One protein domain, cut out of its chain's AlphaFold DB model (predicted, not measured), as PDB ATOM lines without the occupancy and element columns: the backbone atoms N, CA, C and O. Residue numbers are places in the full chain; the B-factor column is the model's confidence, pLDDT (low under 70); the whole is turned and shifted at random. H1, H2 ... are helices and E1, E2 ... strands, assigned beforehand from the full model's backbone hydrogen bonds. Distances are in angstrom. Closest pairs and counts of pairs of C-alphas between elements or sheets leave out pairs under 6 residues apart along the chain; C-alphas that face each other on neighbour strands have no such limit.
ATOM      1  N   SER A  13     127.397 218.701 158.008       47.84
ATOM      2  CA  SER A  13     126.532 217.648 158.560       47.84
ATOM      3  C   SER A  13     125.253 217.430 157.734       47.84
ATOM      4  O   SER A  13     124.822 216.288 157.548       47.84
ATOM      5  N   MET A  14     124.664 218.490 157.162       49.28
ATOM      6  CA  MET A  14     123.528 218.356 156.235       49.28
ATOM      7  C   MET A  14     123.937 217.729 154.893       49.28
ATOM      8  O   MET A  14     123.231 216.853 154.399       49.28
ATOM      9  N   MET A  15     125.101 218.073 154.336       50.75
ATOM     10  CA  MET A  15     125.578 217.477 153.077       50.75
ATOM     11  C   MET A  15     125.950 215.986 153.223       50.75
ATOM     12  O   MET A  15     125.663 215.183 152.329       50.75
ATOM     13  N   LEU A  16     126.508 215.568 154.369       50.53
ATOM     14  CA  LEU A  16     126.776 214.145 154.638       50.53
ATOM     15  C   LEU A  16     125.492 213.311 154.800       50.53
ATOM     16  O   LEU A  16     125.462 212.145 154.398       50.53
ATOM     17  N   SER A  17     124.419 213.883 155.356       48.91
ATOM     18  CA  SER A  17     123.167 213.142 155.597       48.91
ATOM     19  C   SER A  17     122.339 212.889 154.327       48.91
ATOM     20  O   SER A  17     121.687 211.849 154.220       48.91
ATOM     21  N   HIS A  18     122.417 213.766 153.319       48.25
ATOM     22  CA  HIS A  18     121.784 213.522 152.016       48.25
ATOM     23  C   HIS A  18     122.533 212.480 151.176       48.25
ATOM     24  O   HIS A  18     121.905 211.621 150.556       48.25
ATOM     25  N   THR A  19     123.866 212.502 151.211       59.28
ATOM     26  CA  THR A  19     124.703 211.565 150.442       59.28
ATOM     27  C   THR A  19     124.586 210.129 150.971       59.28
ATOM     28  O   THR A  19     124.509 209.174 150.202       59.28
ATOM     29  N   THR A  20     124.499 209.964 152.296       61.53
ATOM     30  CA  THR A  20     124.392 208.643 152.941       61.53
ATOM     31  C   THR A  20     123.057 207.947 152.671       61.53
ATOM     32  O   THR A  20     123.054 206.748 152.393       61.53
ATOM     33  N   ARG A  21     121.934 208.683 152.659       64.50
ATOM     34  CA  ARG A  21     120.613 208.119 152.311       64.50
ATOM     35  C   ARG A  21     120.519 207.669 150.852       64.50
ATOM     36  O   ARG A  21     119.853 206.676 150.570       64.50
ATOM     37  N   GLY A  22     121.175 208.380 149.932       74.25
ATOM     38  CA  GLY A  22     121.226 207.995 148.517       74.25
ATOM     39  C   GLY A  22     121.958 206.669 148.305       74.25
ATOM     40  O   GLY A  22     121.425 205.772 147.657       74.25
ATOM     41  N   ALA A  23     123.131 206.521 148.927       76.50
ATOM     42  CA  ALA A  23     123.949 205.313 148.817       76.50
ATOM     43  C   ALA A  23     123.292 204.076 149.459       76.50
ATOM     44  O   ALA A  23     123.397 202.976 148.926       76.50
ATOM     45  N   GLU A  24     122.599 204.234 150.593       84.00
ATOM     46  CA  GLU A  24     121.857 203.128 151.217       84.00
ATOM     47  C   GLU A  24     120.706 202.641 150.326       84.00
ATOM     48  O   GLU A  24     120.537 201.437 150.140       84.00
ATOM     49  N   LYS A  25     119.956 203.570 149.716       88.56
ATOM     50  CA  LYS A  25     118.881 203.224 148.778       88.56
ATOM     51  C   LYS A  25     119.417 202.473 147.558       88.56
ATOM     52  O   LYS A  25     118.811 201.495 147.137       88.56
ATOM     53  N   GLU A  26     120.552 202.906 147.015       89.81
ATOM     54  CA  GLU A  26     121.202 202.240 145.884       89.81
ATOM     55  C   GLU A  26     121.591 200.791 146.214       89.81
ATOM     56  O   GLU A  26     121.320 199.879 145.431       89.81
ATOM     57  N   ASP A  27     122.170 200.548 147.392       91.06
ATOM     58  CA  ASP A  27     122.542 199.193 147.802       91.06
ATOM     59  C   ASP A  27     121.320 198.304 148.065       91.06
ATOM     60  O   ASP A  27     121.348 197.119 147.730       91.06
ATOM     61  N   ILE A  28     120.227 198.859 148.599       93.38
ATOM     62  CA  ILE A  28     118.958 198.133 148.753       93.38
ATOM     63  C   ILE A  28     118.416 197.681 147.391       93.38
ATOM     64  O   ILE A  28     118.001 196.527 147.261       93.38
ATOM     65  N   GLU A  29     118.456 198.539 146.369       92.31
ATOM     66  CA  GLU A  29     118.027 198.167 145.015       92.31
ATOM     67  C   GLU A  29     118.927 197.086 144.403       92.31
ATOM     68  O   GLU A  29     118.426 196.134 143.805       92.31
ATOM     69  N   LYS A  30     120.250 197.152 144.621       91.81
ATOM     70  CA  LYS A  30     121.175 196.079 144.203       91.81
ATOM     71  C   LYS A  30     120.844 194.752 144.879       91.81
ATOM     72  O   LYS A  30     120.805 193.720 144.212       91.81
ATOM     73  N   VAL A  31     120.587 194.767 146.189       93.12
ATOM     74  CA  VAL A  31     120.179 193.569 146.938       93.12
ATOM     75  C   VAL A  31     118.874 193.017 146.374       93.12
ATOM     76  O   VAL A  31     118.795 191.818 146.115       93.12
ATOM     77  N   ARG A  32     117.875 193.870 146.133       92.88
ATOM     78  CA  ARG A  32     116.595 193.469 145.541       92.88
ATOM     79  C   ARG A  32     116.797 192.814 144.177       92.88
ATOM     80  O   ARG A  32     116.340 191.692 143.983       92.88
ATOM     81  N   LEU A  33     117.542 193.459 143.279       91.00
ATOM     82  CA  LEU A  33     117.836 192.938 141.944       91.00
ATOM     83  C   LEU A  33     118.570 191.593 142.001       91.00
ATOM     84  O   LEU A  33     118.183 190.658 141.303       91.00
ATOM     85  N   TYR A  34     119.589 191.466 142.857       91.06
ATOM     86  CA  TYR A  34     120.321 190.213 143.052       91.06
ATOM     87  C   TYR A  34     119.405 189.089 143.547       91.06
ATOM     88  O   TYR A  34     119.458 187.974 143.030       91.06
ATOM     89  N   LEU A  35     118.555 189.360 144.539       89.50
ATOM     90  CA  LEU A  35     117.656 188.358 145.107       89.50
ATOM     91  C   LEU A  35     116.568 187.934 144.122       89.50
ATOM     92  O   LEU A  35     116.351 186.736 143.967       89.50
ATOM     93  N   THR A  36     115.954 188.884 143.417       86.69
ATOM     94  CA  THR A  36     115.007 188.601 142.334       86.69
ATOM     95  C   THR A  36     115.680 187.803 141.220       86.69
ATOM     96  O   THR A  36     115.172 186.763 140.830       86.69
ATOM     97  N   SER A  37     116.884 188.175 140.776       84.88
ATOM     98  CA  SER A  37     117.633 187.387 139.783       84.88
ATOM     99  C   SER A  37     117.959 185.969 140.260       84.88
ATOM    100  O   SER A  37     118.047 185.063 139.435       84.88
ATOM    101  N   LYS A  38     118.222 185.783 141.556       82.50
ATOM    102  CA  LYS A  38     118.652 184.500 142.124       82.50
ATOM    103  C   LYS A  38     117.489 183.551 142.392       82.50
ATOM    104  O   LYS A  38     117.673 182.340 142.318       82.50
ATOM    105  N   TYR A  39     116.337 184.093 142.767       76.38
ATOM    106  CA  TYR A  39     115.206 183.327 143.283       76.38
ATOM    107  C   TYR A  39     113.986 183.397 142.353       76.38
ATOM    108  O   TYR A  39     113.355 182.377 142.099       76.38
ATOM    109  N   ASP A  40     113.740 184.526 141.689       65.25
ATOM    110  CA  ASP A  40     112.599 184.699 140.776       65.25
ATOM    111  C   ASP A  40     112.876 184.138 139.359       65.25
ATOM    112  O   ASP A  40     112.167 184.453 138.406       65.25
ATOM    113  N   GLY A  41     113.888 183.272 139.204       49.03
ATOM    114  CA  GLY A  41     114.227 182.578 137.950       49.03
ATOM    115  C   GLY A  41     113.177 181.562 137.473       49.03
ATOM    116  O   GLY A  41     113.331 180.965 136.409       49.03
ATOM    117  N   LEU A  42     112.095 181.368 138.229       46.91
ATOM    118  CA  LEU A  42     110.903 180.663 137.773       46.91
ATOM    119  C   LEU A  42     109.923 181.714 137.255       46.91
ATOM    120  O   LEU A  42     109.418 182.505 138.044       46.91
ATOM    121  N   GLY A  56     109.465 177.770 143.514       63.56
ATOM    122  CA  GLY A  56     110.734 177.845 144.224       63.56
ATOM    123  C   GLY A  56     110.817 179.107 145.088       63.56
ATOM    124  O   GLY A  56     109.868 179.895 145.150       63.56
ATOM    125  N   PRO A  57     111.935 179.299 145.799       74.94
ATOM    126  CA  PRO A  57     112.103 180.498 146.600       74.94
ATOM    127  C   PRO A  57     111.925 181.756 145.739       74.94
ATOM    128  O   PRO A  57     112.406 181.753 144.618       74.94
ATOM    129  N   PHE A  58     111.275 182.809 146.242       80.94
ATOM    130  CA  PHE A  58     111.135 184.098 145.541       80.94
ATOM    131  C   PHE A  58     111.122 185.275 146.528       80.94
ATOM    132  O   PHE A  58     110.788 185.104 147.710       80.94
ATOM    133  N   LEU A  59     111.495 186.472 146.067       82.06
ATOM    134  CA  LEU A  59     111.429 187.700 146.867       82.06
ATOM    135  C   LEU A  59     110.100 188.422 146.606       82.06
ATOM    136  O   LEU A  59     109.825 188.853 145.490       82.06
ATOM    137  N   GLY A  60     109.274 188.594 147.639       76.19
ATOM    138  CA  GLY A  60     108.041 189.371 147.504       76.19
ATOM    139  C   GLY A  60     108.327 190.844 147.188       76.19
ATOM    140  O   GLY A  60     109.231 191.448 147.767       76.19
ATOM    141  N   GLU A  61     107.532 191.455 146.305       75.50
ATOM    142  CA  GLU A  61     107.726 192.854 145.882       75.50
ATOM    143  C   GLU A  61     107.705 193.833 147.070       75.50
ATOM    144  O   GLU A  61     108.460 194.804 147.098       75.50
ATOM    145  N   THR A  62     106.919 193.527 148.106       78.38
ATOM    146  CA  THR A  62     106.767 194.340 149.321       78.38
ATOM    147  C   THR A  62     107.717 193.960 150.459       78.38
ATOM    148  O   THR A  62     107.638 194.552 151.536       78.38
ATOM    149  N   GLU A  63     108.609 192.985 150.261       86.06
ATOM    150  CA  GLU A  63     109.498 192.537 151.330       86.06
ATOM    151  C   GLU A  63     110.522 193.612 151.701       86.06
ATOM    152  O   GLU A  63     111.206 194.192 150.847       86.06
ATOM    153  N   ALA A  64     110.603 193.892 153.005       92.44
ATOM    154  CA  ALA A  64     111.509 194.889 153.549       92.44
ATOM    155  C   ALA A  64     112.948 194.361 153.512       92.44
ATOM    156  O   ALA A  64     113.227 193.235 153.932       92.44
ATOM    157  N   ILE A  65     113.863 195.193 153.022       95.19
ATOM    158  CA  ILE A  65     115.303 194.944 153.052       95.19
ATOM    159  C   ILE A  65     115.892 195.971 154.007       95.19
ATOM    160  O   ILE A  65     115.814 197.171 153.752       95.19
ATOM    161  N   THR A  66     116.467 195.495 155.105       95.75
ATOM    162  CA  THR A  66     116.969 196.356 156.176       95.75
ATOM    163  C   THR A  66     118.467 196.173 156.309       95.75
ATOM    164  O   THR A  66     118.943 195.045 156.439       95.75
ATOM    165  N   GLN A  67     119.226 197.268 156.304       96.62
ATOM    166  CA  GLN A  67     120.652 197.204 156.595       96.62
ATOM    167  C   GLN A  67     120.877 196.873 158.078       96.62
ATOM    168  O   GLN A  67     120.289 197.491 158.965       96.62
ATOM    169  N   VAL A  68     121.782 195.938 158.351       96.06
ATOM    170  CA  VAL A  68     122.210 195.571 159.702       96.06
ATOM    171  C   VAL A  68     123.645 196.027 159.919       96.06
ATOM    172  O   VAL A  68     124.531 195.789 159.095       96.06
ATOM    173  N   LYS A  69     123.884 196.669 161.062       95.94
ATOM    174  CA  LYS A  69     125.218 197.086 161.496       95.94
ATOM    175  C   LYS A  69     125.707 196.152 162.593       95.94
ATOM    176  O   LYS A  69     125.091 196.072 163.650       95.94
ATOM    177  N   ILE A  70     126.828 195.479 162.341       96.88
ATOM    178  CA  ILE A  70     127.510 194.621 163.314       96.88
ATOM    179  C   ILE A  70     128.893 195.228 163.593       96.88
ATOM    180  O   ILE A  70     129.835 194.937 162.850       96.88
ATOM    181  N   PRO A  71     129.042 196.067 164.638       96.44
ATOM    182  CA  PRO A  71     130.291 196.782 164.921       96.44
ATOM    183  C   PRO A  71     131.509 195.862 165.056       96.44
ATOM    184  O   PRO A  71     132.630 196.216 164.696       96.44
ATOM    185  N   GLU A  72     131.309 194.632 165.534       96.88
ATOM    186  CA  GLU A  72     132.374 193.642 165.652       96.88
ATOM    187  C   GLU A  72     132.996 193.241 164.307       96.88
ATOM    188  O   GLU A  72     134.152 192.817 164.294       96.88
ATOM    189  N   LEU A  73     132.263 193.372 163.195       97.31
ATOM    190  CA  LEU A  73     132.725 192.998 161.856       97.31
ATOM    191  C   LEU A  73     133.399 194.146 161.096       97.31
ATOM    192  O   LEU A  73     134.167 193.868 160.177       97.31
ATOM    193  N   GLU A  74     133.192 195.405 161.494       96.25
ATOM    194  CA  GLU A  74     133.685 196.587 160.766       96.25
ATOM    195  C   GLU A  74     135.203 196.568 160.568       96.25
ATOM    196  O   GLU A  74     135.709 196.900 159.502       96.25
ATOM    197  N   LYS A  75     135.953 196.105 161.571       95.75
ATOM    198  CA  LYS A  75     137.412 195.989 161.471       95.75
ATOM    199  C   LYS A  75     137.864 194.972 160.418       95.75
ATOM    200  O   LYS A  75     138.928 195.141 159.826       95.75
ATOM    201  N   PHE A  76     137.116 193.887 160.254       97.06
ATOM    202  CA  PHE A  76     137.520 192.764 159.410       97.06
ATOM    203  C   PHE A  76     136.998 192.898 157.982       97.06
ATOM    204  O   PHE A  76     137.652 192.448 157.049       97.06
ATOM    205  N   LEU A  77     135.832 193.524 157.821       96.75
ATOM    206  CA  LEU A  77     135.133 193.693 156.553       96.75
ATOM    207  C   LEU A  77     134.636 195.147 156.405       96.75
ATOM    208  O   LEU A  77     133.435 195.370 156.270       96.75
ATOM    209  N   PRO A  78     135.533 196.155 156.409       95.62
ATOM    210  CA  PRO A  78     135.160 197.573 156.534       95.62
ATOM    211  C   PRO A  78     134.304 198.113 155.386       95.62
ATOM    212  O   PRO A  78     133.591 199.095 155.553       95.62
ATOM    213  N   GLN A  79     134.380 197.484 154.216       95.19
ATOM    214  CA  GLN A  79     133.621 197.883 153.030       95.19
ATOM    215  C   GLN A  79     132.349 197.050 152.838       95.19
ATOM    216  O   GLN A  79     131.542 197.361 151.967       95.19
ATOM    217  N   THR A  80     132.165 195.980 153.618       96.62
ATOM    218  CA  THR A  80     131.031 195.072 153.439       96.62
ATOM    219  C   THR A  80     129.835 195.569 154.227       96.62
ATOM    220  O   THR A  80     129.907 195.752 155.442       96.62
ATOM    221  N   LYS A  81     128.710 195.740 153.539       97.25
ATOM    222  CA  LYS A  81     127.417 196.037 154.155       97.25
ATOM    223  C   LYS A  81     126.595 194.761 154.236       97.25
ATOM    224  O   LYS A  81     126.624 193.944 153.317       97.25
ATOM    225  N   PHE A  82     125.857 194.598 155.328       97.81
ATOM    226  CA  PHE A  82     124.966 193.464 155.528       97.81
ATOM    227  C   PHE A  82     123.519 193.931 155.521       97.81
ATOM    228  O   PHE A  82     123.189 194.953 156.117       97.81
ATOM    229  N   PHE A  83     122.663 193.158 154.873       97.69
ATOM    230  CA  PHE A  83     121.234 193.392 154.785       97.69
ATOM    231  C   PHE A  83     120.498 192.132 155.207       97.69
ATOM    232  O   PHE A  83     120.943 191.021 154.915       97.69
ATOM    233  N   VAL A  84     119.367 192.302 155.877       96.81
ATOM    234  CA  VAL A  84     118.455 191.213 156.215       96.81
ATOM    235  C   VAL A  84     117.123 191.432 155.530       96.81
ATOM    236  O   VAL A  84     116.637 192.554 155.392       96.81
ATOM    237  N   THR A  85     116.548 190.332 155.076       95.38
ATOM    238  CA  THR A  85     115.201 190.283 154.521       95.38
ATOM    239  C   THR A  85     114.671 188.861 154.679       95.38
ATOM    240  O   THR A  85     115.306 188.013 155.313       95.38
ATOM    241  N   ARG A  86     113.508 188.572 154.112       92.69
ATOM    242  CA  ARG A  86     112.950 187.225 154.047       92.69
ATOM    243  C   ARG A  86     112.530 186.920 152.620       92.69
ATOM    244  O   ARG A  86     112.119 187.807 151.883       92.69
ATOM    245  N   ILE A  87     112.628 185.652 152.252       89.00
ATOM    246  CA  ILE A  87     112.103 185.153 150.984       89.00
ATOM    247  C   ILE A  87     110.992 184.156 151.260       89.00
ATOM    248  O   ILE A  87     111.017 183.453 152.277       89.00
ATOM    249  N   THR A  88     110.027 184.074 150.355       85.31
ATOM    250  CA  THR A  88     109.051 182.990 150.373       85.31
ATOM    251  C   THR A  88     109.743 181.725 149.887       85.31
ATOM    252  O   THR A  88     110.491 181.790 148.923       85.31
ATOM    253  N   THR A  89     109.555 180.581 150.550       78.56
ATOM    254  CA  THR A  89     110.249 179.322 150.192       78.56
ATOM    255  C   THR A  89     109.396 178.357 149.370       78.56
ATOM    256  O   THR A  89     109.902 177.338 148.902       78.56
ATOM    257  N   GLY A  90     108.087 178.613 149.277       71.38
ATOM    258  CA  GLY A  90     107.116 177.686 148.689       71.38
ATOM    259  C   GLY A  90     106.813 176.443 149.541       71.38
ATOM    260  O   GLY A  90     105.982 175.625 149.144       71.38
ATOM    261  N   GLN A  91     107.437 176.289 150.717       70.06
ATOM    262  CA  GLN A  91     107.206 175.166 151.629       70.06
ATOM    263  C   GLN A  91     106.176 175.523 152.704       70.06
ATOM    264  O   GLN A  91     106.301 176.531 153.393       70.06
ATOM    265  N   THR A  92     105.177 174.661 152.904       65.62
ATOM    266  CA  THR A  92     104.062 174.907 153.837       65.62
ATOM    267  C   THR A  92     104.503 175.045 155.293       65.62
ATOM    268  O   THR A  92     103.953 175.859 156.026       65.62
ATOM    269  N   CYS A  93     105.512 174.284 155.718       67.12
ATOM    270  CA  CYS A  93     106.053 174.349 157.078       67.12
ATOM    271  C   CYS A  93     106.972 175.555 157.321       67.12
ATOM    272  O   CYS A  93     107.241 175.888 158.472       67.12
ATOM    273  N   PHE A  94     107.434 176.220 156.258       72.38
ATOM    274  CA  PHE A  94     108.434 177.282 156.323       72.38
ATOM    275  C   PHE A  94     108.169 178.351 155.267       72.38
ATOM    276  O   PHE A  94     109.074 178.699 154.513       72.38
ATOM    277  N   LEU A  95     106.937 178.872 155.205       79.50
ATOM    278  CA  LEU A  95     106.500 179.753 154.113       79.50
ATOM    279  C   LEU A  95     107.480 180.904 153.853       79.50
ATOM    280  O   LEU A  95     107.723 181.228 152.697       79.50
ATOM    281  N   TYR A  96     108.094 181.440 154.909       86.56
ATOM    282  CA  TYR A  96     109.138 182.456 154.826       86.56
ATOM    283  C   TYR A  96     110.436 181.978 155.481       86.56
ATOM    284  O   TYR A  96     110.411 181.401 156.575       86.56
ATOM    285  N   ALA A  97     111.565 182.278 154.842       88.56
ATOM    286  CA  ALA A  97     112.900 182.068 155.387       88.56
ATOM    287  C   ALA A  97     113.664 183.399 155.458       88.56
ATOM    288  O   ALA A  97     113.846 184.046 154.423       88.56
ATOM    289  N   PRO A  98     114.148 183.807 156.647       93.25
ATOM    290  CA  PRO A  98     115.055 184.937 156.779       93.25
ATOM    291  C   PRO A  98     116.374 184.652 156.064       93.25
ATOM    292  O   PRO A  98     116.906 183.535 156.130       93.25
ATOM    293  N   ILE A  99     116.918 185.674 155.416       94.25
ATOM    294  CA  ILE A  99     118.205 185.621 154.735       94.25
ATOM    295  C   ILE A  99     119.048 186.828 155.130       94.25
ATOM    296  O   ILE A  99     118.526 187.919 155.359       94.25
ATOM    297  N   VAL A 100     120.360 186.631 155.137       96.88
ATOM    298  CA  VAL A 100     121.336 187.718 155.132       96.88
ATOM    299  C   VAL A 100     121.931 187.840 153.736       96.88
ATOM    300  O   VAL A 100     122.200 186.833 153.074       96.88
ATOM    301  N   VAL A 101     122.157 189.074 153.306       97.19
ATOM    302  CA  VAL A 101     122.874 189.423 152.083       97.19
ATOM    303  C   VAL A 101     124.049 190.317 152.450       97.19
ATOM    304  O   VAL A 101     123.890 191.269 153.208       97.19
ATOM    305  N   SER A 102     125.230 190.007 151.936       97.31
ATOM    306  CA  SER A 102     126.398 190.879 152.006       97.31
ATOM    307  C   SER A 102     126.592 191.572 150.667       97.31
ATOM    308  O   SER A 102     126.490 190.920 149.630       97.31
ATOM    309  N   VAL A 103     126.937 192.852 150.700       96.62
ATOM    310  CA  VAL A 103     127.368 193.622 149.533       96.62
ATOM    311  C   VAL A 103     128.763 194.156 149.825       96.62
ATOM    312  O   VAL A 103     128.937 194.958 150.747       96.62
ATOM    313  N   THR A 104     129.752 193.710 149.056       94.94
ATOM    314  CA  THR A 104     131.134 194.189 149.144       94.94
ATOM    315  C   THR A 104     131.508 194.867 147.824       94.94
ATOM    316  O   THR A 104     131.608 194.184 146.805       94.94
ATOM    317  N   PRO A 105     131.718 196.194 147.804       90.31
ATOM    318  CA  PRO A 105     132.204 196.886 146.615       90.31
ATOM    319  C   PRO A 105     133.550 196.311 146.145       90.31
ATOM    320  O   PRO A 105     134.459 196.121 146.954       90.31
ATOM    321  N   GLN A 106     133.690 196.050 144.846       86.56
ATOM    322  CA  GLN A 106     134.925 195.583 144.213       86.56
ATOM    323  C   GLN A 106     135.170 196.329 142.897       86.56
ATOM    324  O   GLN A 106     134.648 195.950 141.855       86.56
ATOM    325  N   ASN A 107     136.028 197.352 142.915       81.44
ATOM    326  CA  ASN A 107     136.395 198.149 141.736       81.44
ATOM    327  C   ASN A 107     135.175 198.603 140.902       81.44
ATOM    328  O   ASN A 107     134.555 199.605 141.241       81.44
ATOM    329  N   MET A 108     134.856 197.882 139.818       76.75
ATOM    330  CA  MET A 108     133.764 198.186 138.880       76.75
ATOM    331  C   MET A 108     132.489 197.354 139.101       76.75
ATOM    332  O   MET A 108     131.528 197.528 138.360       76.75
ATOM    333  N   ASP A 109     132.467 196.456 140.088       84.00
ATOM    334  CA  ASP A 109     131.330 195.583 140.393       84.00
ATOM    335  C   ASP A 109     131.134 195.419 141.916       84.00
ATOM    336  O   ASP A 109     131.836 196.027 142.729       84.00
ATOM    337  N   HIS A 110     130.147 194.625 142.323       85.94
ATOM    338  CA  HIS A 110     129.859 194.288 143.709       85.94
ATOM    339  C   HIS A 110     129.880 192.768 143.889       85.94
ATOM    340  O   HIS A 110     129.177 192.033 143.202       85.94
ATOM    341  N   ASP A 111     130.634 192.291 144.879       92.38
ATOM    342  CA  ASP A 111     130.526 190.910 145.342       92.38
ATOM    343  C   ASP A 111     129.313 190.809 146.273       92.38
ATOM    344  O   ASP A 111     129.338 191.279 147.418       92.38
ATOM    345  N   ILE A 112     128.220 190.251 145.746       93.94
ATOM    346  CA  ILE A 112     126.975 190.045 146.484       93.94
ATOM    347  C   ILE A 112     126.825 188.564 146.813       93.94
ATOM    348  O   ILE A 112     126.765 187.704 145.932       93.94
ATOM    349  N   ARG A 113     126.715 188.252 148.107       94.81
ATOM    350  CA  ARG A 113     126.548 186.877 148.601       94.81
ATOM    351  C   ARG A 113     125.365 186.807 149.543       94.81
ATOM    352  O   ARG A 113     125.021 187.786 150.194       94.81
ATOM    353  N   SER A 114     124.735 185.641 149.646       94.44
ATOM    354  CA  SER A 114     123.608 185.456 150.562       94.44
ATOM    355  C   SER A 114     123.634 184.111 151.265       94.44
ATOM    356  O   SER A 114     124.097 183.112 150.712       94.44
ATOM    357  N   SER A 115     123.104 184.089 152.484       93.56
ATOM    358  CA  SER A 115     122.901 182.875 153.264       93.56
ATOM    359  C   SER A 115     121.527 182.891 153.913       93.56
ATOM    360  O   SER A 115     121.101 183.893 154.481       93.56
ATOM    361  N   TYR A 116     120.864 181.741 153.890       90.81
ATOM    362  CA  TYR A 116     119.669 181.505 154.685       90.81
ATOM    363  C   TYR A 116     119.980 181.489 156.178       90.81
ATOM    364  O   TYR A 116     121.109 181.208 156.602       90.81
ATOM    365  N   SER A 117     118.931 181.714 156.963       88.81
ATOM    366  CA  SER A 117     118.928 181.465 158.393       88.81
ATOM    367  C   SER A 117     119.371 180.027 158.713       88.81
ATOM    368  O   SER A 117     118.858 179.062 158.127       88.81
ATOM    369  N   PRO A 118     120.265 179.842 159.704       84.19
ATOM    370  CA  PRO A 118     120.738 178.526 160.128       84.19
ATOM    371  C   PRO A 118     119.647 177.696 160.828       84.19
ATOM    372  O   PRO A 118     119.887 176.542 161.210       84.19
ATOM    373  N   MET A 119     118.454 178.261 161.040       82.88
ATOM    374  CA  MET A 119     117.274 177.514 161.476       82.88
ATOM    375  C   MET A 119     116.725 176.594 160.386       82.88
ATOM    376  O   MET A 119     116.293 175.491 160.708       82.88
ATOM    377  N   TYR A 120     116.816 177.004 159.123       77.50
ATOM    378  CA  TYR A 120     116.146 176.335 158.010       77.50
ATOM    379  C   TYR A 120     117.078 175.365 157.294       77.50
ATOM    380  O   TYR A 120     116.708 174.230 157.021       77.50
ATOM    381  N   THR A 121     118.313 175.791 157.026       80.88
ATOM    382  CA  THR A 121     119.264 175.009 156.229       80.88
ATOM    383  C   THR A 121     120.705 175.224 156.693       80.88
ATOM    384  O   THR A 121     120.982 175.944 157.660       80.88
ATOM    385  N   THR A 122     121.637 174.520 156.064       81.75
ATOM    386  CA  THR A 122     123.070 174.772 156.200       81.75
ATOM    387  C   THR A 122     123.411 176.103 155.520       81.75
ATOM    388  O   THR A 122     122.918 176.368 154.422       81.75
ATOM    389  N   PRO A 123     124.221 176.973 156.149       85.12
ATOM    390  CA  PRO A 123     124.618 178.227 155.522       85.12
ATOM    391  C   PRO A 123     125.340 178.025 154.195       85.12
ATOM    392  O   PRO A 123     126.053 177.041 154.001       85.12
ATOM    393  N   ASN A 124     125.192 179.002 153.305       88.38
ATOM    394  CA  ASN A 124     125.821 178.962 151.994       88.38
ATOM    395  C   ASN A 124     127.356 179.055 152.117       88.38
ATOM    396  O   ASN A 124     127.873 179.978 152.749       88.38
ATOM    397  N   GLY A 125     128.084 178.126 151.487       88.44
ATOM    398  CA  GLY A 125     129.551 178.079 151.539       88.44
ATOM    399  C   GLY A 125     130.219 179.346 150.997       88.44
ATOM    400  O   GLY A 125     131.078 179.908 151.672       88.44
ATOM    401  N   LYS A 126     129.749 179.867 149.853       91.31
ATOM    402  CA  LYS A 126     130.251 181.124 149.269       91.31
ATOM    403  C   LYS A 126     130.041 182.299 150.221       91.31
ATOM    404  O   LYS A 126     130.904 183.158 150.332       91.31
ATOM    405  N   PHE A 127     128.932 182.348 150.957       94.94
ATOM    406  CA  PHE A 127     128.751 183.374 151.988       94.94
ATOM    407  C   PHE A 127     129.754 183.215 153.143       94.94
ATOM    408  O   PHE A 127     130.341 184.194 153.592       94.94
ATOM    409  N   LEU A 128     130.006 181.986 153.607       93.94
ATOM    410  CA  LEU A 128     130.970 181.727 154.685       93.94
ATOM    411  C   LEU A 128     132.421 182.065 154.304       93.94
ATOM    412  O   LEU A 128     133.212 182.409 155.183       93.94
ATOM    413  N   GLU A 129     132.771 182.003 153.020       94.44
ATOM    414  CA  GLU A 129     134.095 182.383 152.514       94.44
ATOM    415  C   GLU A 129     134.457 183.849 152.791       94.44
ATOM    416  O   GLU A 129     135.645 184.135 152.949       94.44
ATOM    417  N   LEU A 130     133.476 184.749 152.963       95.44
ATOM    418  CA  LEU A 130     133.710 186.141 153.397       95.44
ATOM    419  C   LEU A 130     134.508 186.218 154.699       95.44
ATOM    420  O   LEU A 130     135.218 187.185 154.957       95.44
ATOM    421  N   PHE A 131     134.369 185.195 155.538       97.00
ATOM    422  CA  PHE A 131     134.992 185.132 156.849       97.00
ATOM    423  C   PHE A 131     136.271 184.293 156.863       97.00
ATOM    424  O   PHE A 131     136.828 184.028 157.933       97.00
ATOM    425  N   THR A 132     136.742 183.857 155.696       95.25
ATOM    426  CA  THR A 132     138.019 183.160 155.521       95.25
ATOM    427  C   THR A 132     139.114 184.142 155.115       95.25
ATOM    428  O   THR A 132     138.840 185.234 154.633       95.25
ATOM    429  N   GLN A 133     140.372 183.773 155.356       97.25
ATOM    430  CA  GLN A 133     141.550 184.605 155.094       97.25
ATOM    431  C   GLN A 133     141.588 185.942 155.855       97.25
ATOM    432  O   GLN A 133     142.447 186.782 155.590       97.25
ATOM    433  N   LEU A 134     140.726 186.128 156.858       97.31
ATOM    434  CA  LEU A 134     140.711 187.329 157.682       97.31
ATOM    435  C   LEU A 134     141.816 187.246 158.743       97.31
ATOM    436  O   LEU A 134     141.846 186.289 159.529       97.31
ATOM    437  N   PRO A 135     142.737 188.223 158.796       97.19
ATOM    438  CA  PRO A 135     143.800 188.231 159.786       97.19
ATOM    439  C   PRO A 135     143.275 188.680 161.156       97.19
ATOM    440  O   PRO A 135     142.539 189.656 161.277       97.19
ATOM    441  N   THR A 136     143.721 187.995 162.208       96.56
ATOM    442  CA  THR A 136     143.507 188.380 163.609       96.56
ATOM    443  C   THR A 136     144.848 188.417 164.340       96.56
ATOM    444  O   THR A 136     145.661 187.501 164.223       96.56
ATOM    445  N   LYS A 137     145.097 189.481 165.104       94.56
ATOM    446  CA  LYS A 137     146.359 189.712 165.827       94.56
ATOM    447  C   LYS A 137     146.344 189.179 167.258       94.56
ATOM    448  O   LYS A 137     147.392 189.063 167.881       94.56
ATOM    449  N   SER A 138     145.167 188.886 167.811       95.00
ATOM    450  CA  SER A 138     145.024 188.479 169.211       95.00
ATOM    451  C   SER A 138     143.812 187.578 169.441       95.00
ATOM    452  O   SER A 138     142.876 187.552 168.641       95.00
ATOM    453  N   SER A 139     143.783 186.881 170.579       94.69
ATOM    454  CA  SER A 139     142.605 186.115 171.014       94.69
ATOM    455  C   SER A 139     141.358 186.992 171.172       94.69
ATOM    456  O   SER A 139     140.256 186.536 170.880       94.69
ATOM    457  N   LYS A 140     141.524 188.264 171.565       95.31
ATOM    458  CA  LYS A 140     140.423 189.235 171.637       95.31
ATOM    459  C   LYS A 140     139.818 189.489 170.256       95.31
ATOM    460  O   LYS A 140     138.602 189.494 170.125       95.31
ATOM    461  N   GLU A 141     140.648 189.632 169.224       96.69
ATOM    462  CA  GLU A 141     140.172 189.798 167.843       96.69
ATOM    463  C   GLU A 141     139.509 188.531 167.297       96.69
ATOM    464  O   GLU A 141     138.482 188.626 166.633       96.69
ATOM    465  N   LYS A 142     140.025 187.340 167.625       96.50
ATOM    466  CA  LYS A 142     139.358 186.072 167.281       96.50
ATOM    467  C   LYS A 142     137.955 185.989 167.891       96.50
ATOM    468  O   LYS A 142     137.008 185.595 167.213       96.50
ATOM    469  N   ILE A 143     137.827 186.379 169.164       96.56
ATOM    470  CA  ILE A 143     136.546 186.462 169.881       96.56
ATOM    471  C   ILE A 143     135.630 187.507 169.239       96.56
ATOM    472  O   ILE A 143     134.446 187.241 169.054       96.56
ATOM    473  N   GLN A 144     136.167 188.669 168.866       96.62
ATOM    474  CA  GLN A 144     135.413 189.725 168.196       96.62
ATOM    475  C   GLN A 144     134.864 189.239 166.851       96.62
ATOM    476  O   GLN A 144     133.665 189.359 166.618       96.62
ATOM    477  N   LEU A 145     135.695 188.607 166.016       97.31
ATOM    478  CA  LEU A 145     135.274 188.063 164.724       97.31
ATOM    479  C   LEU A 145     134.154 187.031 164.889       97.31
ATOM    480  O   LEU A 145     133.102 187.161 164.266       97.31
ATOM    481  N   VAL A 146     134.337 186.029 165.758       97.31
ATOM    482  CA  VAL A 146     133.303 184.999 165.959       97.31
ATOM    483  C   VAL A 146     132.028 185.575 166.575       97.31
ATOM    484  O   VAL A 146     130.938 185.153 166.203       97.31
ATOM    485  N   THR A 147     132.145 186.579 167.447       97.19
ATOM    486  CA  THR A 147     130.994 187.309 167.996       97.19
ATOM    487  C   THR A 147     130.235 188.053 166.909       97.19
ATOM    488  O   THR A 147     129.015 187.944 166.859       97.19
ATOM    489  N   GLY A 148     130.936 188.745 166.012       97.44
ATOM    490  CA  GLY A 148     130.316 189.451 164.896       97.44
ATOM    491  C   GLY A 148     129.540 188.514 163.971       97.44
ATOM    492  O   GLY A 148     128.376 188.767 163.676       97.44
ATOM    493  N   ILE A 149     130.131 187.374 163.596       96.75
ATOM    494  CA  ILE A 149     129.433 186.355 162.793       96.75
ATOM    495  C   ILE A 149     128.227 185.792 163.560       96.75
ATOM    496  O   ILE A 149     127.156 185.603 162.987       96.75
ATOM    497  N   GLY A 150     128.381 185.544 164.864       96.44
ATOM    498  CA  GLY A 150     127.299 185.081 165.730       96.44
ATOM    499  C   GLY A 150     126.120 186.045 165.779       96.44
ATOM    500  O   GLY A 150     124.987 185.623 165.573       96.44
ATOM    501  N   LYS A 151     126.384 187.335 165.998       96.88
ATOM    502  CA  LYS A 151     125.357 188.380 166.003       96.88
ATOM    503  C   LYS A 151     124.663 188.483 164.651       96.88
ATOM    504  O   LYS A 151     123.443 188.468 164.611       96.88
ATOM    505  N   LEU A 152     125.421 188.464 163.554       96.81
ATOM    506  CA  LEU A 152     124.851 188.497 162.207       96.81
ATOM    507  C   LEU A 152     123.870 187.341 161.953       96.81
ATOM    508  O   LEU A 152     122.811 187.546 161.373       96.81
ATOM    509  N   TYR A 153     124.194 186.126 162.402       95.38
ATOM    510  CA  TYR A 153     123.277 184.990 162.280       95.38
ATOM    511  C   TYR A 153     122.111 185.031 163.270       95.38
ATOM    512  O   TYR A 153     121.050 184.495 162.954       95.38
ATOM    513  N   ALA A 154     122.285 185.645 164.440       94.75
ATOM    514  CA  ALA A 154     121.212 185.835 165.409       94.75
ATOM    515  C   ALA A 154     120.094 186.740 164.855       94.75
ATOM    516  O   ALA A 154     118.927 186.445 165.093       94.75
ATOM    517  N   GLU A 155     120.426 187.734 164.022       95.50
ATOM    518  CA  GLU A 155     119.444 188.576 163.308       95.50
ATOM    519  C   GLU A 155     118.513 187.775 162.381       95.50
ATOM    520  O   GLU A 155     117.418 188.213 162.042       95.50
ATOM    521  N   LEU A 156     118.924 186.569 161.975       92.62
ATOM    522  CA  LEU A 156     118.127 185.679 161.128       92.62
ATOM    523  C   LEU A 156     117.261 184.693 161.922       92.62
ATOM    524  O   LEU A 156     116.661 183.784 161.337       92.62
ATOM    525  N   MET A 157     117.247 184.796 163.249       89.81
ATOM    526  CA  MET A 157     116.560 183.874 164.146       89.81
ATOM    527  C   MET A 157     115.501 184.624 164.954       89.81
ATOM    528  O   MET A 157     115.750 185.705 165.479       89.81
ATOM    529  N   SER A 158     114.324 184.019 165.124       84.19
ATOM    530  CA  SER A 158     113.333 184.554 166.063       84.19
ATOM    531  C   SER A 158     113.908 184.502 167.477       84.19
ATOM    532  O   SER A 158     114.247 183.417 167.963       84.19
ATOM    533  N   GLN A 159     114.025 185.667 168.125       86.25
ATOM    534  CA  GLN A 159     114.650 185.809 169.449       86.25
ATOM    535  C   GLN A 159     116.062 185.199 169.473       86.25
ATOM    536  O   GLN A 159     116.431 184.466 170.395       86.25
ATOM    537  N   GLY A 160     116.809 185.426 168.390       87.81
ATOM    538  CA  GLY A 160     118.174 184.963 168.228       87.81
ATOM    539  C   GLY A 160     119.129 185.653 169.187       87.81
ATOM    540  O   GLY A 160     119.117 186.870 169.331       87.81
ATOM    541  N   GLU A 161     120.014 184.874 169.792       91.69
ATOM    542  CA  GLU A 161     121.080 185.390 170.639       91.69
ATOM    543  C   GLU A 161     122.402 184.698 170.327       91.69
ATOM    544  O   GLU A 161     122.461 183.485 170.108       91.69
ATOM    545  N   ALA A 162     123.482 185.470 170.379       91.31
ATOM    546  CA  ALA A 162     124.841 184.966 170.294       91.31
ATOM    547  C   ALA A 162     125.469 185.014 171.697       91.31
ATOM    548  O   ALA A 162     125.854 186.080 172.176       91.31
ATOM    549  N   LYS A 163     125.537 183.866 172.381       89.00
ATOM    550  CA  LYS A 163     126.065 183.754 173.753       89.00
ATOM    551  C   LYS A 163     127.407 183.024 173.774       89.00
ATOM    552  O   LYS A 163     127.676 182.146 172.957       89.00
ATOM    553  N   THR A 164     128.227 183.359 174.770       74.81
ATOM    554  CA  THR A 164     129.451 182.627 175.137       74.81
ATOM    555  C   THR A 164     130.452 182.502 173.990       74.81
ATOM    556  O   THR A 164     130.577 181.455 173.352       74.81
ATOM    557  N   ALA A 165     131.213 183.568 173.757       75.88
ATOM    558  CA  ALA A 165     132.358 183.510 172.865       75.88
ATOM    559  C   ALA A 165     133.605 183.038 173.628       75.88
ATOM    560  O   ALA A 165     133.945 183.576 174.680       75.88
ATOM    561  N   ALA A 166     134.303 182.039 173.097       82.56
ATOM    562  CA  ALA A 166     135.555 181.551 173.667       82.56
ATOM    563  C   ALA A 166     136.583 181.324 172.564       82.56
ATOM    564  O   ALA A 166     136.241 180.843 171.486       82.56
ATOM    565  N   SER A 167     137.849 181.621 172.855       83.06
ATOM    566  CA  SER A 167     138.980 181.293 171.989       83.06
ATOM    567  C   SER A 167     139.937 180.387 172.746       83.06
ATOM    568  O   SER A 167     140.472 180.777 173.779       83.06
ATOM    569  N   ILE A 168     140.160 179.186 172.222       85.31
ATOM    570  CA  ILE A 168     141.111 178.207 172.748       85.31
ATOM    571  C   ILE A 168     142.059 177.865 171.601       85.31
ATOM    572  O   ILE A 168     141.637 177.324 170.578       85.31
ATOM    573  N   ASN A 169     143.340 178.194 171.764       86.31
ATOM    574  CA  ASN A 169     144.383 177.978 170.760       86.31
ATOM    575  C   ASN A 169     144.027 178.603 169.385       86.31
ATOM    576  O   ASN A 169     143.867 179.819 169.226       86.31
ATOM    577  N   GLU A 170     143.910 177.748 168.375       91.94
ATOM    578  CA  GLU A 170     143.611 178.060 166.979       91.94
ATOM    579  C   GLU A 170     142.107 178.013 166.673       91.94
ATOM    580  O   GLU A 170     141.706 177.950 165.518       91.94
ATOM    581  N   THR A 171     141.239 178.015 167.686       94.06
ATOM    582  CA  THR A 171     139.788 177.931 167.497       94.06
ATOM    583  C   THR A 171     139.063 178.985 168.320       94.06
ATOM    584  O   THR A 171     139.263 179.066 169.528       94.06
ATOM    585  N   ALA A 172     138.155 179.725 167.685       95.56
ATOM    586  CA  ALA A 172     137.152 180.529 168.376       95.56
ATOM    587  C   ALA A 172     135.753 179.966 168.127       95.56
ATOM    588  O   ALA A 172     135.476 179.442 167.048       95.56
ATOM    589  N   LYS A 173     134.878 180.045 169.125       95.94
ATOM    590  CA  LYS A 173     133.505 179.540 169.047       95.94
ATOM    591  C   LYS A 173     132.518 180.498 169.699       95.94
ATOM    592  O   LYS A 173     132.895 181.177 170.650       95.94
ATOM    593  N   ILE A 174     131.274 180.488 169.230       95.50
ATOM    594  CA  ILE A 174     130.128 181.152 169.861       95.50
ATOM    595  C   ILE A 174     128.878 180.279 169.739       95.50
ATOM    596  O   ILE A 174     128.701 179.574 168.742       95.50
ATOM    597  N   GLU A 175     128.014 180.303 170.750       94.56
ATOM    598  CA  GLU A 175     126.727 179.613 170.718       94.56
ATOM    599  C   GLU A 175     125.646 180.520 170.123       94.56
ATOM    600  O   GLU A 175     125.412 181.625 170.608       94.56
ATOM    601  N   LEU A 176     124.947 180.018 169.108       93.19
ATOM    602  CA  LEU A 176     123.678 180.564 168.646       93.19
ATOM    603  C   LEU A 176     122.543 179.931 169.443       93.19
ATOM    604  O   LEU A 176     122.441 178.699 169.536       93.19
ATOM    605  N   ARG A 177     121.676 180.772 169.996       91.62
ATOM    606  CA  ARG A 177     120.527 180.374 170.806       91.62
ATOM    607  C   ARG A 177     119.256 181.033 170.281       91.62
ATOM    608  O   ARG A 177     119.316 182.081 169.651       91.62
ATOM    609  N   SER A 178     118.117 180.403 170.541       88.88
ATOM    610  CA  SER A 178     116.782 180.983 170.359       88.88
ATOM    611  C   SER A 178     115.942 180.596 171.567       88.88
ATOM    612  O   SER A 178     115.919 179.417 171.933       88.88
ATOM    613  N   ASN A 179     115.297 181.568 172.218       87.75
ATOM    614  CA  ASN A 179     114.518 181.337 173.444       87.75
ATOM    615  C   ASN A 179     115.308 180.579 174.523       87.75
ATOM    616  O   ASN A 179     114.870 179.538 175.017       87.75
ATOM    617  N   ASP A 180     116.534 181.037 174.795       84.88
ATOM    618  CA  ASP A 180     117.500 180.405 175.702       84.88
ATOM    619  C   ASP A 180     117.872 178.947 175.390       84.88
ATOM    620  O   ASP A 180     118.669 178.344 176.112       84.88
ATOM    621  N   LYS A 181     117.398 178.370 174.286       87.19
ATOM    622  CA  LYS A 181     117.777 177.027 173.845       87.19
ATOM    623  C   LYS A 181     118.970 177.117 172.908       87.19
ATOM    624  O   LYS A 181     118.971 177.892 171.955       87.19
ATOM    625  N   HIS A 182     119.989 176.304 173.178       89.38
ATOM    626  CA  HIS A 182     121.110 176.119 172.254       89.38
ATOM    627  C   HIS A 182     120.596 175.583 170.918       89.38
ATOM    628  O   HIS A 182     119.832 174.617 170.890       89.38
ATOM    629  N   TRP A 183     121.021 176.218 169.828       87.56
ATOM    630  CA  TRP A 183     120.645 175.833 168.476       87.56
ATOM    631  C   TRP A 183     121.846 175.301 167.697       87.56
ATOM    632  O   TRP A 183     121.880 174.145 167.268       87.56
ATOM    633  N   ARG A 184     122.866 176.145 167.530       91.25
ATOM    634  CA  ARG A 184     124.111 175.805 166.836       91.25
ATOM    635  C   ARG A 184     125.299 176.443 167.534       91.25
ATOM    636  O   ARG A 184     125.156 177.375 168.312       91.25
ATOM    637  N   THR A 185     126.484 175.952 167.224       93.12
ATOM    638  CA  THR A 185     127.747 176.583 167.587       93.12
ATOM    639  C   THR A 185     128.444 177.000 166.304       93.12
ATOM    640  O   THR A 185     128.687 176.158 165.440       93.12
ATOM    641  N   ILE A 186     128.769 178.284 166.170       94.12
ATOM    642  CA  ILE A 186     129.666 178.745 165.110       94.12
ATOM    643  C   ILE A 186     131.091 178.560 165.613       94.12
ATOM    644  O   ILE A 186     131.418 178.964 166.729       94.12
ATOM    645  N   LYS A 187     131.938 177.955 164.787       95.06
ATOM    646  CA  LYS A 187     133.342 177.686 165.074       95.06
ATOM    647  C   LYS A 187     134.204 178.213 163.937       95.06
ATOM    648  O   LYS A 187     133.965 177.885 162.780       95.06
ATOM    649  N   ILE A 188     135.229 178.981 164.279       96.44
ATOM    650  CA  ILE A 188     136.236 179.471 163.340       96.44
ATOM    651  C   ILE A 188     137.569 178.829 163.691       96.44
ATOM    652  O   ILE A 188     138.012 178.903 164.840       96.44
ATOM    653  N   GLN A 189     138.204 178.212 162.700       97.00
ATOM    654  CA  GLN A 189     139.581 177.735 162.813       97.00
ATOM    655  C   GLN A 189     140.541 178.784 162.260       97.00
ATOM    656  O   GLN A 189     140.288 179.370 161.211       97.00
ATOM    657  N   PHE A 190     141.658 178.984 162.947       97.06
ATOM    658  CA  PHE A 190     142.720 179.914 162.584       97.06
ATOM    659  C   PHE A 190     144.012 179.146 162.314       97.06
ATOM    660  O   PHE A 190     144.234 178.070 162.856       97.06
ATOM    661  N   ASN A 191     144.892 179.692 161.482       96.44
ATOM    662  CA  ASN A 191     146.258 179.187 161.370       96.44
ATOM    663  C   ASN A 191     147.157 179.756 162.490       96.44
ATOM    664  O   ASN A 191     146.768 180.679 163.209       96.44
ATOM    665  N   LYS A 192     148.399 179.263 162.582       94.31
ATOM    666  CA  LYS A 192     149.426 179.778 163.512       94.31
ATOM    667  C   LYS A 192     149.701 181.284 163.373       94.31
ATOM    668  O   LYS A 192     150.138 181.908 164.330       94.31
ATOM    669  N   LYS A 193     149.432 181.870 162.200       95.38
ATOM    670  CA  LYS A 193     149.570 183.310 161.913       95.38
ATOM    671  C   LYS A 193     148.312 184.121 162.271       95.38
ATOM    672  O   LYS A 193     148.267 185.311 161.987       95.38
ATOM    673  N   GLY A 194     147.281 183.496 162.847       94.12
ATOM    674  CA  GLY A 194     146.027 184.161 163.208       94.12
ATOM    675  C   GLY A 194     145.076 184.427 162.037       94.12
ATOM    676  O   GLY A 194     144.138 185.200 162.193       94.12
ATOM    677  N   ILE A 195     145.276 183.801 160.879       97.56
ATOM    678  CA  ILE A 195     144.405 183.953 159.703       97.56
ATOM    679  C   ILE A 195     143.280 182.918 159.768       97.56
ATOM    680  O   ILE A 195     143.559 181.732 159.983       97.56
ATOM    681  N   SER A 196     142.026 183.338 159.585       96.56
ATOM    682  CA  SER A 196     140.881 182.422 159.556       96.56
ATOM    683  C   SER A 196     140.957 181.469 158.355       96.56
ATOM    684  O   SER A 196     141.210 181.874 157.223       96.56
ATOM    685  N   LYS A 197     140.761 180.169 158.593       96.44
ATOM    686  CA  LYS A 197     140.799 179.120 157.560       96.44
ATOM    687  C   LYS A 197     139.415 178.640 157.153       96.44
ATOM    688  O   LYS A 197     139.171 178.404 155.979       96.44
ATOM    689  N   SER A 198     138.536 178.441 158.130       93.88
ATOM    690  CA  SER A 198     137.219 177.850 157.905       93.88
ATOM    691  C   SER A 198     136.231 178.311 158.962       93.88
ATOM    692  O   SER A 198     136.597 178.424 160.138       93.88
ATOM    693  N   VAL A 199     134.974 178.469 158.556       94.44
ATOM    694  CA  VAL A 199     133.835 178.712 159.443       94.44
ATOM    695  C   VAL A 199     132.892 177.517 159.366       94.44
ATOM    696  O   VAL A 199     132.520 177.082 158.281       94.44
ATOM    697  N   LEU A 200     132.530 176.966 160.521       92.44
ATOM    698  CA  LEU A 200     131.686 175.781 160.652       92.44
ATOM    699  C   LEU A 200     130.498 176.095 161.558       92.44
ATOM    700  O   LEU A 200     130.661 176.753 162.584       92.44
ATOM    701  N   LEU A 201     129.314 175.593 161.203       90.44
ATOM    702  CA  LEU A 201     128.123 175.664 162.047       90.44
ATOM    703  C   LEU A 201     127.730 174.263 162.509       90.44
ATOM    704  O   LEU A 201     127.076 173.511 161.787       90.44
ATOM    705  N   GLU A 202     128.109 173.928 163.735       89.56
ATOM    706  CA  GLU A 202     127.870 172.621 164.341       89.56
ATOM    707  C   GLU A 202     126.520 172.619 165.082       89.56
ATOM    708  O   GLU A 202     126.245 173.500 165.898       89.56
ATOM    709  N   ARG A 203     125.661 171.621 164.839       81.75
ATOM    710  CA  ARG A 203     124.520 171.336 165.730       81.75
ATOM    711  C   ARG A 203     125.027 170.532 166.925       81.75
ATOM    712  O   ARG A 203     125.764 169.564 166.745       81.75
ATOM    713  N   ARG A 204     124.590 170.866 168.147       68.94
ATOM    714  CA  ARG A 204     124.714 169.908 169.254       68.94
ATOM    715  C   ARG A 204     123.671 168.824 169.036       68.94
ATOM    716  O   ARG A 204     122.492 169.033 169.306       68.94
TER     717      ARG A 204
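AT A GLANCE: This is residues 13 to 42 and 56 to 204 of the 250 residues of an uncharacterized protein of Blastopirellula sp (UniProt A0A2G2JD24). Two strongly twisted sheets of four strands, E1 to E4 and E5 to E8, stand as two walls with helix H4 between them: H4 packs along one face of the second sheet and reaches the first with residues 152 to 153. The long helix H1 crosses the opposite face of the first sheet, and its residues 13 to 23 stick out free, while the short helices H2 and H3 sit in the join between the two halves. The printed part has 179 residues with four named helices and eight named strands, in the order H1 E1 H2 E2 E3 E4 H3 H4 E5 E6 E7 E8, and the class is mixed, helices and strands. The sheets run E1 E2 E3 E4 and E5 E6 E7 E8, both antiparallel throughout. The whole is compact, with a radius of gyration of the C-alphas of 16.8 A and spans of 46 by 46 by 28 A.

IN THESE COORDINATES: H1 holds residues 13 to 39 and is 39.2 A long, from C-alpha 13 at (126.532, 217.648, 158.560) to C-alpha 39 at (115.206, 183.327, 143.283). Beyond the cut come strand E1, residues 66 to 68, and helix H2, residues 71 to 74. E2 holds residues 81 to 88, 22.8 A, E3 residues 96 to 106, 30.8 A, and E4 residues 109 to 116, 23.2 A. H3 is residues 125 to 129, and H4, residues 139 to 154, is 22.1 A long. E5 is residues 160 to 168, 24.3 A, E6 residues 171 to 178, 23.4 A, and E7 residues 181 to 190, 27.5 A. E8, residues 196 to 203, is 20.7 A long and ends with C-alpha 203 at (124.520, 171.336, 165.730).

HOW THE PARTS SIT: H1 is on the sheet E1 E2 E3 E4 at a height over the sheet of 9.2 A, and the two make two layers, a helix on one face of a sheet. H1 lies over E2, E3 and E4, over E2 and E4 only just, with 3 C-alphas falling on each. On the local plane its line and that of E3 stand at 62 degrees, only just across the strands; the closest C-alphas of the two are those of Val 31 and Val 101, 7.1 A apart. E1 and E2 are antiparallel neighbours, with N 68 and O 82 within hydrogen-bond range at 2.8 A. E2, E3 and E4 form a meander, each strand the antiparallel neighbour of the one before, with N 83 and O 101 at 2.8 A and N 102 and O 113 at 2.8 A. H3 and H4 are on the face opposite to H1. H3 lies over E4 only just, with 3 C-alphas falling on it, and only grazes the other sheet with residues 125 to 129. H4 touches H2 with residues 144 to 149 alone, the closest C-alphas being those of Glu 72 and Gly 148, 4.7 A apart. H4 is on the sheet E5 E6 E7 E8 and makes two layers with it; its C-alpha of Lys 142 is 6.1 A from that of Ala 172 in E6, the closest pair of those two elements. That sheet is a second meander, with N 163 and O 175 at 2.9 A, N 174 and O 186 at 2.9 A, and N 187 and O 200 at 2.8 A. Each O i to N i+4 pair is within hydrogen-bond range in H3 and H4, and 22 of 23 are in H1; H2 is too short for such a pair.

THE WHOLE: The two C-alphas farthest apart, those of Met 15 and Arg 204, are 50.3 A apart. Residues 43 to 55 are not printed, and C-alphas 42 and 56 are 7.0 A apart across the cut, which lies in the link from H1 to E1. Of the links that are printed whole, none is long. The mean pLDDT of the printed part is 87.7; residues 13 to 21, 40 to 42, 56, 92 to 93 and 204 are under 70.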